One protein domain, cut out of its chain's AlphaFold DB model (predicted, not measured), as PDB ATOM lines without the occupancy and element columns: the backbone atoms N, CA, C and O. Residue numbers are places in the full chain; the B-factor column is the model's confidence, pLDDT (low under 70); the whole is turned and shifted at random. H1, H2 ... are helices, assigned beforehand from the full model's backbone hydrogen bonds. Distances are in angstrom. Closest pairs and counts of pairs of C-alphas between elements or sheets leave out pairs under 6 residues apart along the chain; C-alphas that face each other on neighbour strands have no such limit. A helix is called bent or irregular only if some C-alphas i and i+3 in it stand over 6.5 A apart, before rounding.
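Overview. This is residues 32 to 79 of the 171 residues of an uncharacterized protein of Kitasatospora aureofaciens (UniProt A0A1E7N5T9). Two helices follow each other end to end and meet near their ends at a wide, open corner, H1 as one arm and the longer H2 as the other, with a tail of residues 69 to 79 that folds back beside the last residues of H2. Residues 32 to 61 stand free, and the two arms do not fold onto each other. The printed part has 48 residues with two named helices, H1 then H2, and no named strand; the class is all helix. The whole is extended, with a radius of gyration of the C-alphas of 16.9 A and spans of 49 by 21 by 15 A.

Along the chain. H1 is residues 32 to 46, 20.5 A from first to last C-alpha, and begins with C-alpha 32 at (35.264, 14.570, -30.241). H2 is residues 50 to 68, 26.4 A from first to last C-alpha, from C-alpha 50 at (50.835, 37.101, -29.214) to C-alpha 68 at (40.100, 61.037, -26.516). Neither helix is bent.

Arrangement. H1 and H2 are close but not clearly touching, with 1 pair of C-alphas within 8 A. Their closest C-alphas are those of Phe 45 and Phe 51, 6.6 A apart. They run the same way at a steep tilt of 67 degrees, and their centres are 25.8 A apart. In H1 and H2 every O i to N i+4 pair is within hydrogen-bond range.

Size, cuts and confidence. The two C-alphas farthest apart are those of Pro 32 and Pro 70, at 49.7 A. The printed part has no cut, and the link from H1 to H2, residues 47 to 49, is tight. The mean pLDDT of the printed part is 81.9; residue 32 and residues 34 to 36 are under 70.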
ATOM      1  N   PRO A  32      34.011  14.304 -30.940       66.00
ATOM      2  CA  PRO A  32      35.264  14.570 -30.241       66.00
ATOM      3  C   PRO A  32      36.393  15.021 -31.184       66.00
ATOM      4  O   PRO A  32      37.370  15.618 -30.720       66.00
ATOM      5  N   GLU A  33      36.269  14.785 -32.494       70.25
ATOM      6  CA  GLU A  33      37.272  15.155 -33.494       70.25
ATOM      7  C   GLU A  33      37.250  16.664 -33.770       70.25
ATOM      8  O   GLU A  33      38.296  17.324 -33.717       70.25
ATOM      9  N   ALA A  34      36.060  17.250 -33.941       69.81
ATOM     10  CA  ALA A  34      35.883  18.689 -34.152       69.81
ATOM     11  C   ALA A  34      36.382  19.518 -32.955       69.81
ATOM     12  O   ALA A  34      37.103  20.512 -33.114       69.81
ATOM     13  N   PHE A  35      36.077  19.069 -31.734       68.50
ATOM     14  CA  PHE A  35      36.599  19.692 -30.517       68.50
ATOM     15  C   PHE A  35      38.106  19.509 -30.378       68.50
ATOM     16  O   PHE A  35      38.785  20.370 -29.809       68.50
ATOM     17  N   GLY A  36      38.650  18.424 -30.927       69.00
ATOM     18  CA  GLY A  36      40.069  18.148 -30.869       69.00
ATOM     19  C   GLY A  36      40.916  19.131 -31.666       69.00
ATOM     20  O   GLY A  36      41.910  19.647 -31.142       69.00
ATOM     21  N   VAL A  37      40.471  19.446 -32.882       75.75
ATOM     22  CA  VAL A  37      41.092  20.448 -33.760       75.75
ATOM     23  C   VAL A  37      40.943  21.856 -33.179       75.75
ATOM     24  O   VAL A  37      41.899  22.637 -33.179       75.75
ATOM     25  N   LEU A  38      39.766  22.182 -32.629       72.31
ATOM     26  CA  LEU A  38      39.524  23.473 -31.982       72.31
ATOM     27  C   LEU A  38      40.441  23.672 -30.768       72.31
ATOM     28  O   LEU A  38      41.099  24.704 -30.651       72.31
ATOM     29  N   SER A  39      40.543  22.660 -29.907       70.44
ATOM     30  CA  SER A  39      41.386  22.691 -28.708       70.44
ATOM     31  C   SER A  39      42.866  22.848 -29.053       70.44
ATOM     32  O   SER A  39      43.569  23.616 -28.407       70.44
ATOM     33  N   GLU A  40      43.353  22.171 -30.094       76.38
ATOM     34  CA  GLU A  40      44.743  22.306 -30.544       76.38
ATOM     35  C   GLU A  40      45.044  23.703 -31.109       76.38
ATOM     36  O   GLU A  40      46.129  24.256 -30.904       76.38
ATOM     37  N   ARG A  41      44.071  24.318 -31.790       77.50
ATOM     38  CA  ARG A  41      44.188  25.698 -32.276       77.50
ATOM     39  C   ARG A  41      44.185  26.703 -31.122       77.50
ATOM     40  O   ARG A  41      45.010  27.613 -31.126       77.50
ATOM     41  N   ILE A  42      43.314  26.507 -30.132       74.69
ATOM     42  CA  ILE A  42      43.241  27.313 -28.907       74.69
ATOM     43  C   ILE A  42      44.541  27.177 -28.103       74.69
ATOM     44  O   ILE A  42      45.124  28.189 -27.735       74.69
ATOM     45  N   ALA A  43      45.057  25.962 -27.906       74.94
ATOM     46  CA  ALA A  43      46.301  25.719 -27.173       74.94
ATOM     47  C   ALA A  43      47.508  26.419 -27.821       74.94
ATOM     48  O   ALA A  43      48.272  27.098 -27.136       74.94
ATOM     49  N   ARG A  44      47.649  26.334 -29.152       78.38
ATOM     50  CA  ARG A  44      48.700  27.068 -29.882       78.38
ATOM     51  C   ARG A  44      48.524  28.585 -29.797       78.38
ATOM     52  O   ARG A  44      49.511  29.316 -29.760       78.38
ATOM     53  N   PHE A  45      47.282  29.063 -29.759       77.25
ATOM     54  CA  PHE A  45      46.977  30.489 -29.675       77.25
ATOM     55  C   PHE A  45      47.247  31.070 -28.277       77.25
ATOM     56  O   PHE A  45      47.930  32.086 -28.178       77.25
ATOM     57  N   LEU A  46      46.784  30.408 -27.207       77.19
ATOM     58  CA  LEU A  46      46.991  30.837 -25.816       77.19
ATOM     59  C   LEU A  46      48.443  30.661 -25.353       77.19
ATOM     60  O   LEU A  46      48.931  31.477 -24.580       77.19
ATOM     61  N   GLY A  47      49.144  29.626 -25.831       70.81
ATOM     62  CA  GLY A  47      50.546  29.375 -25.476       70.81
ATOM     63  C   GLY A  47      51.539  30.361 -26.098       70.81
ATOM     64  O   GLY A  47      52.711  30.374 -25.729       70.81
ATOM     65  N   THR A  48      51.092  31.203 -27.034       81.69
ATOM     66  CA  THR A  48      51.946  32.198 -27.684       81.69
ATOM     67  C   THR A  48      51.735  33.576 -27.046       81.69
ATOM     68  O   THR A  48      50.605  34.053 -26.966       81.69
ATOM     69  N   GLY A  49      52.812  34.301 -26.710       85.88
ATOM     70  CA  GLY A  49      52.742  35.674 -26.160       85.88
ATOM     71  C   GLY A  49      51.991  36.700 -27.032       85.88
ATOM     72  O   GLY A  49      51.650  37.788 -26.579       85.88
ATOM     73  N   ARG A  50      51.667  36.333 -28.278       86.31
ATOM     74  CA  ARG A  50      50.835  37.101 -29.214       86.31
ATOM     75  C   ARG A  50      49.424  37.374 -28.688       86.31
ATOM     76  O   ARG A  50      48.899  38.444 -28.982       86.31
ATOM     77  N   PHE A  51      48.819  36.456 -27.926       86.56
ATOM     78  CA  PHE A  51      47.484  36.673 -27.353       86.56
ATOM     79  C   PHE A  51      47.480  37.848 -26.370       86.56
ATOM     80  O   PHE A  51      46.627  38.727 -26.465       86.56
ATOM     81  N   ILE A  52      48.480  37.892 -25.484       89.00
ATOM     82  CA  ILE A  52      48.637  38.958 -24.489       89.00
ATOM     83  C   ILE A  52      48.806  40.303 -25.194       89.00
ATOM     84  O   ILE A  52      48.088  41.245 -24.882       89.00
ATOM     85  N   VAL A  53      49.678  40.371 -26.207       92.38
ATOM     86  CA  VAL A  53      49.881  41.594 -27.000       92.38
ATOM     87  C   VAL A  53      48.570  42.071 -27.628       92.38
ATOM     88  O   VAL A  53      48.233  43.247 -27.520       92.38
ATOM     89  N   TRP A  54      47.807  41.171 -28.255       91.81
ATOM     90  CA  TRP A  54      46.541  41.532 -28.896       91.81
ATOM     91  C   TRP A  54      45.503  42.024 -27.878       91.81
ATOM     92  O   TRP A  54      44.877  43.058 -28.095       91.81
ATOM     93  N   MET A  55      45.374  41.345 -26.733       91.19
ATOM     94  CA  MET A  55      44.496  41.764 -25.634       91.19
ATOM     95  C   MET A  55      44.875  43.141 -25.080       91.19
ATOM     96  O   MET A  55      44.000  43.981 -24.878       91.19
ATOM     97  N   THR A  56      46.167  43.410 -24.879       93.25
ATOM     98  CA  THR A  56      46.641  44.726 -24.435       93.25
ATOM     99  C   THR A  56      46.294  45.811 -25.449       93.25
ATOM    100  O   THR A  56      45.802  46.865 -25.055       93.25
ATOM    101  N   VAL A  57      46.488  45.555 -26.747       95.94
ATOM    102  CA  VAL A  57      46.133  46.510 -27.808       95.94
ATOM    103  C   VAL A  57      44.639  46.832 -27.781       95.94
ATOM    104  O   VAL A  57      44.285  48.004 -27.837       95.94
ATOM    105  N   VAL A  58      43.763  45.834 -27.632       94.19
ATOM    106  CA  VAL A  58      42.308  46.058 -27.536       94.19
ATOM    107  C   VAL A  58      41.950  46.947 -26.352       94.19
ATOM    108  O   VAL A  58      41.197  47.904 -26.518       94.19
ATOM    109  N   ILE A  59      42.505  46.658 -25.172       93.50
ATOM    110  CA  ILE A  59      42.252  47.448 -23.960       93.50
ATOM    111  C   ILE A  59      42.728  48.890 -24.163       93.50
ATOM    112  O   ILE A  59      41.985  49.826 -23.884       93.50
ATOM    113  N   VAL A  60      43.936  49.079 -24.700       94.69
ATOM    114  CA  VAL A  60      44.488  50.412 -24.979       94.69
ATOM    115  C   VAL A  60      43.618  51.168 -25.980       94.69
ATOM    116  O   VAL A  60      43.281  52.321 -25.731       94.69
ATOM    117  N   VAL A  61      43.204  50.531 -27.079       93.94
ATOM    118  CA  VAL A  61      42.322  51.147 -28.082       93.94
ATOM    119  C   VAL A  61      40.977  51.535 -27.466       93.94
ATOM    120  O   VAL A  61      40.503  52.637 -27.722       93.94
ATOM    121  N   TRP A  62      40.389  50.688 -26.616       92.31
ATOM    122  CA  TRP A  62      39.129  50.991 -25.932       92.31
ATOM    123  C   TRP A  62      39.252  52.194 -24.997       92.31
ATOM    124  O   TRP A  62      38.406  53.092 -25.014       92.31
ATOM    125  N   VAL A  63      40.317  52.234 -24.192       90.31
ATOM    126  CA  VAL A  63      40.583  53.347 -23.275       90.31
ATOM    127  C   VAL A  63      40.841  54.630 -24.062       90.31
ATOM    128  O   VAL A  63      40.259  55.664 -23.744       90.31
ATOM    129  N   LEU A  64      41.653  54.584 -25.122       91.06
ATOM    130  CA  LEU A  64      41.917  55.745 -25.978       91.06
ATOM    131  C   LEU A  64      40.642  56.250 -26.657       91.06
ATOM    132  O   LEU A  64      40.395  57.452 -26.650       91.06
ATOM    133  N   TRP A  65      39.802  55.351 -27.175       89.94
ATOM    134  CA  TRP A  65      38.516  55.707 -27.772       89.94
ATOM    135  C   TRP A  65      37.623  56.444 -26.772       89.94
ATOM    136  O   TRP A  65      37.112  57.519 -27.066       89.94
ATOM    137  N   ASN A  66      37.478  55.916 -25.558       87.25
ATOM    138  CA  ASN A  66      36.585  56.499 -24.559       87.25
ATOM    139  C   ASN A  66      37.162  57.725 -23.829       87.25
ATOM    140  O   ASN A  66      36.409  58.467 -23.205       87.25
ATOM    141  N   THR A  67      38.472  57.978 -23.920       85.06
ATOM    142  CA  THR A  67      39.117  59.153 -23.304       85.06
ATOM    143  C   THR A  67      39.320  60.308 -24.283       85.06
ATOM    144  O   THR A  67      39.081  61.461 -23.922       85.06
ATOM    145  N   MET A  68      39.741  60.021 -25.519       84.38
ATOM    146  CA  MET A  68      40.100  61.037 -26.516       84.38
ATOM    147  C   MET A  68      38.894  61.578 -27.291       84.38
ATOM    148  O   MET A  68      38.973  62.677 -27.840       84.38
ATOM    149  N   LEU A  69      37.779  60.842 -27.358       83.31
ATOM    150  CA  LEU A  69      36.588  61.313 -28.066       83.31
ATOM    151  C   LEU A  69      35.777  62.328 -27.235       83.31
ATOM    152  O   LEU A  69      35.805  62.299 -25.995       83.31
ATOM    153  N   PRO A  70      35.019  63.221 -27.904       78.69
ATOM    154  CA  PRO A  70      34.096  64.139 -27.245       78.69
ATOM    155  C   PRO A  70      33.059  63.389 -26.394       78.69
ATOM    156  O   PRO A  70      32.666  62.289 -26.784       78.69
ATOM    157  N   PRO A  71      32.535  63.985 -25.304       74.06
ATOM    158  CA  PRO A  71      31.582  63.336 -24.394       74.06
ATOM    159  C   PRO A  71      30.368  62.705 -25.088       74.06
ATOM    160  O   PRO A  71      29.884  61.666 -24.662       74.06
ATOM    161  N   ALA A  72      29.920  63.286 -26.204       75.50
ATOM    162  CA  ALA A  72      28.798  62.778 -26.993       75.50
ATOM    163  C   ALA A  72      29.074  61.445 -27.725       75.50
ATOM    164  O   ALA A  72      28.131  60.794 -28.164       75.50
ATOM    165  N   ALA A  73      30.341  61.049 -27.885       74.00
ATOM    166  CA  ALA A  73      30.755  59.813 -28.554       74.00
ATOM    167  C   ALA A  73      31.475  58.828 -27.612       74.00
ATOM    168  O   ALA A  73      31.932  57.771 -28.057       74.00
ATOM    169  N   ARG A  74      31.579  59.161 -26.316       77.12
ATOM    170  CA  ARG A  74      32.081  58.246 -25.284       77.12
ATOM    171  C   ARG A  74      30.996  57.224 -24.979       77.12
ATOM    172  O   ARG A  74      29.871  57.589 -24.655       77.12
ATOM    173  N   PHE A  75      31.338  55.950 -25.102       78.88
ATOM    174  CA  PHE A  75      30.418  54.856 -24.804       78.88
ATOM    175  C   PHE A  75      30.565  54.373 -23.353       78.88
ATOM    176  O   PHE A  75      29.588  53.978 -22.728       78.88
ATOM    177  N   ASP A  76      31.784  54.428 -22.814       83.69
ATOM    178  CA  ASP A  76      32.172  53.874 -21.518       83.69
ATOM    179  C   ASP A  76      33.094  54.863 -20.784       83.69
ATOM    180  O   ASP A  76      34.313  54.847 -20.953       83.69
ATOM    181  N   GLU A  77      32.507  55.788 -20.024       83.06
ATOM    182  CA  GLU A  77      33.252  56.811 -19.280       83.06
ATOM    183  C   GLU A  77      33.888  56.229 -18.004       83.06
ATOM    184  O   GLU A  77      33.455  55.198 -17.484       83.06
ATOM    185  N   TYR A  78      34.948  56.871 -17.497       80.56
ATOM    186  CA  TYR A  78      35.641  56.427 -16.283       80.56
ATOM    187  C   TYR A  78      34.627  56.252 -15.135       80.56
ATOM    188  O   TYR A  78      33.922  57.215 -14.821       80.56
ATOM    189  N   PRO A  79      34.519  55.061 -14.508       80.88
ATOM    190  CA  PRO A  79      35.550  54.024 -14.344       80.88
ATOM    191  C   PRO A  79      35.504  52.809 -15.308       80.88
ATOM    192  O   PRO A  79      35.996  51.744 -14.949       80.88
TER     193      PRO A  79